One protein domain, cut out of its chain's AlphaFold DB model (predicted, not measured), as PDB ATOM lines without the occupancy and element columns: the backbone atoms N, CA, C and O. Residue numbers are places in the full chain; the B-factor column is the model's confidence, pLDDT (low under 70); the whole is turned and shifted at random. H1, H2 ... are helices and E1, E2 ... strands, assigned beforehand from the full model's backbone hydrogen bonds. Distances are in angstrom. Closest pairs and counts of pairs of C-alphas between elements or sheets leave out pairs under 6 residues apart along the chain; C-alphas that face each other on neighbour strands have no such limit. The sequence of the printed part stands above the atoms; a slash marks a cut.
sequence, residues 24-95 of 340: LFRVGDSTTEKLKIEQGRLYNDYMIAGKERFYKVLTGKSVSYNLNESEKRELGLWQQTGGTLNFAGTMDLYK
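What this domain is: This is residues 24 to 95 of the 340 residues of an uncharacterized protein of Acinetobacter schindleri (UniProt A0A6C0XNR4). This is an elongated model with a twisted sheet of two hairpins side by side at one end, E1 with E2 and E3 with E4, and a loop-rich head with two short helices, H1 and H2, at the other. Neither helix covers the sheet; in the head, the stretch before H1 folds back and is tied by a short pairing of residues 47 to 48 to residues 93 to 94, near the end of the printed part. The printed part has 72 residues with two named helices and four named strands, in the order E1 E2 H1 H2 E3 E4, and the sheet runs E1 - E2 - E3 - E4, antiparallel throughout. The class is mixed, helices and strands, with 32 residues, under half, in named elements. The whole is loose, with a radius of gyration of the C-alphas of 14.2 A and spans of 44 by 24 by 16 A.

How they stand to each other: Begin at the inner strands, E2, residues 34 to 39, and E3, residues 77 to 82: they are antiparallel at 162 degrees, and N 36 and O 79 are 2.8 A apart, within hydrogen-bond range. On the edge beside E3 find E4, residues 85 to 90, its hairpin partner at 162 degrees, with N 80 and O 87 at 2.8 A. The other edge strand is E1, residues 24 to 26, in a hairpin with E2 at 165 degrees, with N 25 and O 35 at 2.8 A. From edge to edge the strands' lines turn by 45 degrees. Now look at H1, residues 52 to 58, and H2, residues 69 to 72: they are close but not clearly touching, the closest C-alphas being those of Glu 52 and Lys 72, 8.0 A apart. Neither is on the sheet; H1, for instance, is apart from E3 and E4. In H1 every O i to N i+4 pair is within hydrogen-bond range; H2 is too short for such a pair.

Where its parts are: Find C-alpha 24 at (3.223, 22.514, -83.852), where E1 begins. E2 is 14.9 A long from first to last C-alpha, E3 16.6 A and E4 17.1 A; E4 ends at C-alpha 90 at (-5.262, 30.548, -93.801). H1 starts at C-alpha 52, (-7.754, 39.798, -95.380), and measures 9.7 A, while H2 measures 5.1 A and E1 6.7 A.

The domain as a whole: The two C-alphas farthest apart are those of Asp 29 and Ser 64, at 45.0 A. The printed part has no cut. The link from E2 to H1, residues 40 to 51, is long; those from H2 to E3 and from E3 to E4 are tight. The mean pLDDT of the printed part is 89.4, and residues 29 to 31 are under 70.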
ATOM      1  N   LEU A  24       3.124  23.803 -83.187       88.81
ATOM      2  CA  LEU A  24       3.223  22.514 -83.852       88.81
ATOM      3  C   LEU A  24       2.170  21.537 -83.336       88.81
ATOM      4  O   LEU A  24       2.046  21.311 -82.135       88.81
ATOM      5  N   PHE A  25       1.480  20.896 -84.268       87.44
ATOM      6  CA  PHE A  25       0.696  19.695 -84.037       87.44
ATOM      7  C   PHE A  25       1.398  18.508 -84.688       87.44
ATOM      8  O   PHE A  25       1.911  18.611 -85.803       87.44
ATOM      9  N   ARG A  26       1.355  17.362 -84.019       82.12
ATOM     10  CA  ARG A  26       1.662  16.050 -84.584       82.12
ATOM     11  C   ARG A  26       0.426  15.490 -85.276       82.12
ATOM     12  O   ARG A  26      -0.704  15.628 -84.784       82.12
ATOM     13  N   VAL A  27       0.631  14.856 -86.422       78.88
ATOM     14  CA  VAL A  27      -0.434  14.213 -87.196       78.88
ATOM     15  C   VAL A  27      -0.244  12.700 -87.115       78.88
ATOM     16  O   VAL A  27       0.756  12.171 -87.589       78.88
ATOM     17  N   GLY A  28      -1.199  12.015 -86.476       73.00
ATOM     18  CA  GLY A  28      -1.057  10.597 -86.126       73.00
ATOM     19  C   GLY A  28       0.182  10.349 -85.262       73.00
ATOM     20  O   GLY A  28       0.587  11.223 -84.490       73.00
ATOM     21  N   ASP A  29       0.813   9.196 -85.470       67.62
ATOM     22  CA  ASP A  29       2.011   8.779 -84.722       67.62
ATOM     23  C   ASP A  29       3.304   9.276 -85.368       67.62
ATOM     24  O   ASP A  29       4.406   9.051 -84.863       67.62
ATOM     25  N   SER A  30       3.179   9.992 -86.486       69.19
ATOM     26  CA  SER A  30       4.317  10.492 -87.229       69.19
ATOM     27  C   SER A  30       5.101  11.516 -86.411       69.19
ATOM     28  O   SER A  30       4.564  12.481 -85.857       69.19
ATOM     29  N   THR A  31       6.413  11.312 -86.346       69.06
ATOM     30  CA  THR A  31       7.360  12.272 -85.766       69.06
ATOM     31  C   THR A  31       7.783  13.338 -86.784       69.06
ATOM     32  O   THR A  31       8.331  14.379 -86.401       69.06
ATOM     33  N   THR A  32       7.504  13.105 -88.071       71.56
ATOM     34  CA  THR A  32       7.899  13.960 -89.197       71.56
ATOM     35  C   THR A  32       6.740  14.783 -89.748       71.56
ATOM     36  O   THR A  32       6.943  15.948 -90.086       71.56
ATOM     37  N   GLU A  33       5.524  14.231 -89.798       75.12
ATOM     38  CA  GLU A  33       4.339  14.949 -90.269       75.12
ATOM     39  C   GLU A  33       3.823  15.893 -89.189       75.12
ATOM     40  O   GLU A  33       3.356  15.487 -88.119       75.12
ATOM     41  N   LYS A  34       3.917  17.187 -89.487       82.94
ATOM     42  CA  LYS A  34       3.519  18.251 -88.573       82.94
ATOM     43  C   LYS A  34       2.586  19.208 -89.282       82.94
ATOM     44  O   LYS A  34       2.862  19.614 -90.410       82.94
ATOM     45  N   LEU A  35       1.515  19.595 -88.595       91.12
ATOM     46  CA  LEU A  35       0.791  20.815 -88.924       91.12
ATOM     47  C   LEU A  35       1.402  21.940 -88.091       91.12
ATOM     48  O   LEU A  35       1.476  21.843 -86.870       91.12
ATOM     49  N   LYS A  36       1.857  23.000 -88.748       91.19
ATOM     50  CA  LYS A  36       2.459  24.177 -88.128       91.19
ATOM     51  C   LYS A  36       1.537  25.371 -88.325       91.19
ATOM     52  O   LYS A  36       1.228  25.711 -89.461       91.19
ATOM     53  N   ILE A  37       1.159  26.041 -87.239       93.44
ATOM     54  CA  ILE A  37       0.693  27.430 -87.286       93.44
ATOM     55  C   ILE A  37       1.940  28.302 -87.316       93.44
ATOM     56  O   ILE A  37       2.665  28.383 -86.325       93.44
ATOM     57  N   GLU A  38       2.241  28.888 -88.467       91.56
ATOM     58  CA  GLU A  38       3.543  29.515 -88.702       91.56
ATOM     59  C   GLU A  38       3.546  31.030 -88.580       91.56
ATOM     60  O   GLU A  38       4.609  31.625 -88.439       91.56
ATOM     61  N   GLN A  39       2.367  31.642 -88.659       93.38
ATOM     62  CA  GLN A  39       2.234  33.082 -88.763       93.38
ATOM     63  C   GLN A  39       0.885  33.534 -88.217       93.38
ATOM     64  O   GLN A  39      -0.118  32.830 -88.349       93.38
ATOM     65  N   GLY A  40       0.868  34.733 -87.644       94.44
ATOM     66  CA  GLY A  40      -0.337  35.448 -87.255       94.44
ATOM     67  C   GLY A  40      -0.040  36.499 -86.197       94.44
ATOM     68  O   GLY A  40       0.949  36.388 -85.478       94.44
ATOM     69  N   ARG A  41      -0.896  37.515 -86.072       94.94
ATOM     70  CA  ARG A  41      -0.851  38.470 -84.961       94.94
ATOM     71  C   ARG A  41      -2.162  38.478 -84.190       94.94
ATOM     72  O   ARG A  41      -3.234  38.604 -84.777       94.94
ATOM     73  N   LEU A  42      -2.067  38.362 -82.868       93.00
ATOM     74  CA  LEU A  42      -3.199  38.444 -81.956       93.00
ATOM     75  C   LEU A  42      -3.575  39.911 -81.722       93.00
ATOM     76  O   LEU A  42      -2.894  40.644 -81.005       93.00
ATOM     77  N   TYR A  43      -4.693  40.331 -82.303       91.44
ATOM     78  CA  TYR A  43      -5.261  41.660 -82.093       91.44
ATOM     79  C   TYR A  43      -6.221  41.674 -80.919       91.44
ATOM     80  O   TYR A  43      -6.995  40.733 -80.717       91.44
ATOM     81  N   ASN A  44      -6.194  42.785 -80.179       86.25
ATOM     82  CA  ASN A  44      -7.079  43.056 -79.044       86.25
ATOM     83  C   ASN A  44      -7.080  41.928 -77.994       86.25
ATOM     84  O   ASN A  44      -8.097  41.694 -77.350       86.25
ATOM     85  N   ASP A  45      -5.959  41.200 -77.875       84.38
ATOM     86  CA  ASP A  45      -5.820  39.981 -77.061       84.38
ATOM     87  C   ASP A  45      -6.941  38.948 -77.308       84.38
ATOM     88  O   ASP A  45      -7.334  38.199 -76.417       84.38
ATOM     89  N   TYR A  46      -7.487  38.921 -78.527       84.62
ATOM     90  CA  TYR A  46      -8.706  38.180 -78.835       84.62
ATOM     91  C   TYR A  46      -8.611  37.331 -80.096       84.62
ATOM     92  O   TYR A  46      -9.034  36.177 -80.067       84.62
ATOM     93  N   MET A  47      -8.086  37.861 -81.204       90.94
ATOM     94  CA  MET A  47      -8.219  37.181 -82.496       90.94
ATOM     95  C   MET A  47      -6.995  37.311 -83.393       90.94
ATOM     96  O   MET A  47      -6.389  38.377 -83.474       90.94
ATOM     97  N   ILE A  48      -6.690  36.232 -84.114       94.81
ATOM     98  CA  ILE A  48      -5.801  36.221 -85.277       94.81
ATOM     99  C   ILE A  48      -6.673  36.003 -86.510       94.81
ATOM    100  O   ILE A  48      -7.421  35.029 -86.561       94.81
ATOM    101  N   ALA A  49      -6.597  36.904 -87.487       95.94
ATOM    102  CA  ALA A  49      -7.378  36.811 -88.717       95.94
ATOM    103  C   ALA A  49      -6.564  36.143 -89.829       95.94
ATOM    104  O   ALA A  49      -5.489  36.619 -90.174       95.94
ATOM    105  N   GLY A  50      -7.085  35.085 -90.437       95.44
ATOM    106  CA  GLY A  50      -6.492  34.427 -91.602       95.44
ATOM    107  C   GLY A  50      -6.944  35.041 -92.919       95.44
ATOM    108  O   GLY A  50      -6.230  34.986 -93.917       95.44
ATOM    109  N   LYS A  51      -8.135  35.648 -92.946       93.25
ATOM    110  CA  LYS A  51      -8.670  36.294 -94.151       93.25
ATOM    111  C   LYS A  51      -8.471  37.801 -94.108       93.25
ATOM    112  O   LYS A  51      -8.883  38.463 -93.159       93.25
ATOM    113  N   GLU A  52      -7.979  38.357 -95.212       94.00
ATOM    114  CA  GLU A  52      -7.754  39.798 -95.380       94.00
ATOM    115  C   GLU A  52      -9.001  40.640 -95.071       94.00
ATOM    116  O   GLU A  52      -8.916  41.651 -94.378       94.00
ATOM    117  N   ARG A  53     -10.186  40.210 -95.527       91.75
ATOM    118  CA  ARG A  53     -11.439  40.918 -95.218       91.75
ATOM    119  C   ARG A  53     -11.677  41.023 -93.710       91.75
ATOM    120  O   ARG A  53     -12.120  42.065 -93.240       91.75
ATOM    121  N   PHE A  54     -11.396  39.955 -92.970       90.12
ATOM    122  CA  PHE A  54     -11.595  39.902 -91.525       90.12
ATOM    123  C   PHE A  54     -10.529  40.718 -90.793       90.12
ATOM    124  O   PHE A  54     -10.861  41.521 -89.928       90.12
ATOM    125  N   TYR A  55      -9.272  40.615 -91.230       95.00
ATOM    126  CA  TYR A  55      -8.171  41.456 -90.765       95.00
ATOM    127  C   TYR A  55      -8.485  42.952 -90.910       95.00
ATOM    128  O   TYR A  55      -8.287  43.722 -89.972       95.00
ATOM    129  N   LYS A  56      -9.024  43.378 -92.061       95.00
ATOM    130  CA  LYS A  56      -9.397  44.782 -92.301       95.00
ATOM    131  C   LYS A  56     -10.453  45.266 -91.313       95.00
ATOM    132  O   LYS A  56     -10.305  46.349 -90.761       95.00
ATOM    133  N   VAL A  57     -11.472  44.449 -91.040       92.06
ATOM    134  CA  VAL A  57     -12.481  44.757 -90.012       92.06
ATOM    135  C   VAL A  57     -11.825  44.872 -88.633       92.06
ATOM    136  O   VAL A  57     -12.067  45.843 -87.924       92.06
ATOM    137  N   LEU A  58     -10.953  43.924 -88.281       91.12
ATOM    138  CA  LEU A  58     -10.269  43.860 -86.987       91.12
ATOM    139  C   LEU A  58      -9.325  45.052 -86.743       91.12
ATOM    140  O   LEU A  58      -9.124  45.453 -85.599       91.12
ATOM    141  N   THR A  59      -8.775  45.624 -87.815       93.00
ATOM    142  CA  THR A  59      -7.802  46.731 -87.792       93.00
ATOM    143  C   THR A  59      -8.385  48.080 -88.227       93.00
ATOM    144  O   THR A  59      -7.647  49.055 -88.351       93.00
ATOM    145  N   GLY A  60      -9.700  48.163 -88.465       94.00
ATOM    146  CA  GLY A  60     -10.379  49.405 -88.854       94.00
ATOM    147  C   GLY A  60     -10.030  49.919 -90.257       94.00
ATOM    148  O   GLY A  60     -10.157  51.113 -90.526       94.00
ATOM    149  N   LYS A  61      -9.574  49.048 -91.163       95.25
ATOM    150  CA  LYS A  61      -9.207  49.400 -92.544       95.25
ATOM    151  C   LYS A  61     -10.408  49.296 -93.486       95.25
ATOM    152  O   LYS A  61     -11.262  48.422 -93.349       95.25
ATOM    153  N   SER A  62     -10.438  50.162 -94.502       94.38
ATOM    154  CA  SER A  62     -11.432  50.090 -95.583       94.38
ATOM    155  C   SER A  62     -11.325  48.770 -96.350       94.38
ATOM    156  O   SER A  62     -10.229  48.254 -96.567       94.38
ATOM    157  N   VAL A  63     -12.453  48.269 -96.860       89.81
ATOM    158  CA  VAL A  63     -12.496  47.096 -97.751       89.81
ATOM    159  C   VAL A  63     -11.611  47.289 -98.992       89.81
ATOM    160  O   VAL A  63     -10.992  46.325 -99.439       89.81
ATOM    161  N   SER A  64     -11.504  48.523 -99.502       92.88
ATOM    162  CA  SER A  64     -10.689  48.885-100.674       92.88
ATOM    163  C   SER A  64      -9.197  49.072-100.384       92.88
ATOM    164  O   SER A  64      -8.417  49.264-101.312       92.88
ATOM    165  N   TYR A  65      -8.788  49.059 -99.114       95.81
ATOM    166  CA  TYR A  65      -7.386  49.207 -98.737       95.81
ATOM    167  C   TYR A  65      -6.577  47.991 -99.198       95.81
ATOM    168  O   TYR A  65      -7.030  46.870 -98.996       95.81
ATOM    169  N   ASN A  66      -5.385  48.174 -99.760       95.19
ATOM    170  CA  ASN A  66      -4.500  47.060-100.117       95.19
ATOM    171  C   ASN A  66      -3.459  46.856 -99.015       95.19
ATOM    172  O   ASN A  66      -2.751  47.802 -98.671       95.19
ATOM    173  N   LEU A  67      -3.362  45.634 -98.483       95.38
ATOM    174  CA  LEU A  67      -2.372  45.299 -97.458       95.38
ATOM    175  C   LEU A  67      -0.949  45.345 -98.024       95.38
ATOM    176  O   LEU A  67      -0.681  44.797 -99.098       95.38
ATOM    177  N   ASN A  68      -0.024  45.939 -97.274       95.69
ATOM    178  CA  ASN A  68       1.406  45.847 -97.556       95.69
ATOM    179  C   ASN A  68       1.997  44.514 -97.049       95.69
ATOM    180  O   ASN A  68       1.348  43.757 -96.328       95.69
ATOM    181  N   GLU A  69       3.250  44.219 -97.403       93.75
ATOM    182  CA  GLU A  69       3.905  42.951 -97.033       93.75
ATOM    183  C   GLU A  69       4.048  42.741 -95.520       93.75
ATOM    184  O   GLU A  69       4.005  41.608 -95.047       93.75
ATOM    185  N   SER A  70       4.190  43.813 -94.735       91.94
ATOM    186  CA  SER A  70       4.235  43.699 -93.276       91.94
ATOM    187  C   SER A  70       2.879  43.301 -92.703       91.94
ATOM    188  O   SER A  70       2.831  42.502 -91.778       91.94
ATOM    189  N   GLU A  71       1.787  43.819 -93.256       94.62
ATOM    190  CA  GLU A  71       0.427  43.519 -92.792       94.62
ATOM    191  C   GLU A  71      -0.025  42.126 -93.240       94.62
ATOM    192  O   GLU A  71      -0.691  41.411 -92.496       94.62
ATOM    193  N   LYS A  72       0.396  41.677 -94.429       93.88
ATOM    194  CA  LYS A  72       0.176  40.290 -94.870       93.88
ATOM    195  C   LYS A  72       0.836  39.278 -93.932       93.88
ATOM    196  O   LYS A  72       0.287  38.194 -93.744       93.88
ATOM    197  N   ARG A  73       1.964  39.644 -93.304       92.75
ATOM    198  CA  ARG A  73       2.640  38.829 -92.280       92.75
ATOM    199  C   ARG A  73       1.898  38.753 -90.943       92.75
ATOM    200  O   ARG A  73       2.275  37.976 -90.075       92.75
ATOM    201  N   GLU A  74       0.842  39.534 -90.758       94.88
ATOM    202  CA  GLU A  74       0.012  39.483 -89.553       94.88
ATOM    203  C   GLU A  74      -1.176  38.518 -89.711       94.88
ATOM    204  O   GLU A  74      -1.865  38.224 -88.730       94.88
ATOM    205  N   LEU A  75      -1.401  37.990 -90.923       96.19
ATOM    206  CA  LEU A  75      -2.462  37.023 -91.192       96.19
ATOM    207  C   LEU A  75      -2.137  35.643 -90.608       96.19
ATOM    208  O   LEU A  75      -0.991  35.199 -90.633       96.19
ATOM    209  N   GLY A  76      -3.164  34.956 -90.115       95.62
ATOM    210  CA  GLY A  76      -3.079  33.591 -89.602       95.62
ATOM    211  C   GLY A  76      -2.849  32.573 -90.717       95.62
ATOM    212  O   GLY A  76      -3.744  32.379 -91.545       95.62
ATOM    213  N   LEU A  77      -1.694  31.902 -90.722       95.19
ATOM    214  CA  LEU A  77      -1.330  30.880 -91.712       95.19
ATOM    215  C   LEU A  77      -0.946  29.554 -91.052       95.19
ATOM    216  O   LEU A  77      -0.360  29.525 -89.965       95.19
ATOM    217  N   TRP A  78      -1.236  28.457 -91.748       94.31
ATOM    218  CA  TRP A  78      -0.690  27.141 -91.432       94.31
ATOM    219  C   TRP A  78      -0.114  26.437 -92.642       94.31
ATOM    220  O   TRP A  78      -0.507  26.688 -93.781       94.31
ATOM    221  N   GLN A  79       0.749  25.473 -92.337       93.31
ATOM    222  CA  GLN A  79       1.267  24.487 -93.267       93.31
ATOM    223  C   GLN A  79       1.172  23.092 -92.660       93.31
ATOM    224  O   GLN A  79       1.231  22.936 -91.443       93.31
ATOM    225  N   GLN A  80       1.042  22.073 -93.498       91.12
ATOM    226  CA  GLN A  80       1.133  20.678 -93.097       91.12
ATOM    227  C   GLN A  80       1.874  19.883 -94.164       91.12
ATOM    228  O   GLN A  80       1.530  19.949 -95.344       91.12
ATOM    229  N   THR A  81       2.840  19.078 -93.739       84.12
ATOM    230  CA  THR A  81       3.425  18.029 -94.582       84.12
ATOM    231  C   THR A  81       2.625  16.744 -94.382       84.12
ATOM    232  O   THR A  81       2.469  16.300 -93.245       84.12
ATOM    233  N   GLY A  82       2.088  16.177 -95.464       77.75
ATOM    234  CA  GLY A  82       1.360  14.906 -95.464       77.75
ATOM    235  C   GLY A  82       1.884  14.005 -96.578       77.75
ATOM    236  O   GLY A  82       1.566  14.210 -97.753       77.75
ATOM    237  N   GLY A  83       2.719  13.029 -96.228       77.00
ATOM    238  CA  GLY A  83       3.445  12.198 -97.181       77.00
ATOM    239  C   GLY A  83       4.269  13.029 -98.170       77.00
ATOM    240  O   GLY A  83       5.201  13.737 -97.792       77.00
ATOM    241  N   THR A  84       3.929  12.937 -99.458       80.94
ATOM    242  CA  THR A  84       4.593  13.667-100.552       80.94
ATOM    243  C   THR A  84       3.961  15.025-100.865       80.94
ATOM    244  O   THR A  84       4.462  15.744-101.731       80.94
ATOM    245  N   LEU A  85       2.863  15.384-100.195       86.19
ATOM    246  CA  LEU A  85       2.123  16.617-100.440       86.19
ATOM    247  C   LEU A  85       2.342  17.620 -99.309       86.19
ATOM    248  O   LEU A  85       2.340  17.277 -98.127       86.19
ATOM    249  N   ASN A  86       2.479  18.887 -99.693       89.06
ATOM    250  CA  ASN A  86       2.465  20.009 -98.766       89.06
ATOM    251  C   ASN A  86       1.143  20.751 -98.913       89.06
ATOM    252  O   ASN A  86       0.760  21.159-100.011       89.06
ATOM    253  N   PHE A  87       0.468  20.938 -97.790       92.06
ATOM    254  CA  PHE A  87      -0.746  21.727 -97.686       92.06
ATOM    255  C   PHE A  87      -0.417  23.032 -96.978       92.06
ATOM    256  O   PHE A  87       0.402  23.063 -96.061       92.06
ATOM    257  N   ALA A  88      -1.065  24.110 -97.395       94.19
ATOM    258  CA  ALA A  88      -0.989  25.391 -96.718       94.19
ATOM    259  C   ALA A  88      -2.336  26.093 -96.817       94.19
ATOM    260  O   ALA A  88      -3.100  25.883 -97.765       94.19
ATOM    261  N   GLY A  89      -2.628  26.940 -95.842       94.00
ATOM    262  CA  GLY A  89      -3.880  27.669 -95.820       94.00
ATOM    263  C   GLY A  89      -3.876  28.813 -94.830       94.00
ATOM    264  O   GLY A  89      -2.907  29.062 -94.113       94.00
ATOM    265  N   THR A  90      -5.002  29.512 -94.795       95.31
ATOM    266  CA  THR A  90      -5.262  30.548 -93.801       95.31
ATOM    267  C   THR A  90      -6.111  29.988 -92.666       95.31
ATOM    268  O   THR A  90      -6.837  29.005 -92.843       95.31
ATOM    269  N   MET A  91      -6.030  30.604 -91.489       93.31
ATOM    270  CA  MET A  91      -6.893  30.274 -90.356       93.31
ATOM    271  C   MET A  91      -7.276  31.508 -89.557       93.31
ATOM    272  O   MET A  91      -6.470  32.416 -89.376       93.31
ATOM    273  N   ASP A  92      -8.487  31.492 -89.014       92.19
ATOM    274  CA  ASP A  92      -8.887  32.431 -87.976       92.19
ATOM    275  C   ASP A  92      -8.744  31.738 -86.612       92.19
ATOM    276  O   ASP A  92      -9.272  30.641 -86.413       92.19
ATOM    277  N   LEU A  93      -8.045  32.368 -85.666       90.38
ATOM    278  CA  LEU A  93      -7.933  31.891 -84.284       90.38
ATOM    279  C   LEU A  93      -8.656  32.846 -83.350       90.38
ATOM    280  O   LEU A  93      -8.459  34.057 -83.411       90.38
ATOM    281  N   TYR A  94      -9.453  32.282 -82.450       86.69
ATOM    282  CA  TYR A  94     -10.256  33.027 -81.490       86.69
ATOM    283  C   TYR A  94      -9.868  32.605 -80.078       86.69
ATOM    284  O   TYR A  94      -9.961  31.430 -79.719       86.69
ATOM    285  N   LYS A  95      -9.494  33.573 -79.245       82.69
ATOM    286  CA  LYS A  95      -9.368  33.392 -77.802       82.69
ATOM    287  C   LYS A  95     -10.765  33.445 -77.202       82.69
ATOM    288  O   LYS A  95     -11.295  34.507 -76.878       82.69
TER     289      LYS A  95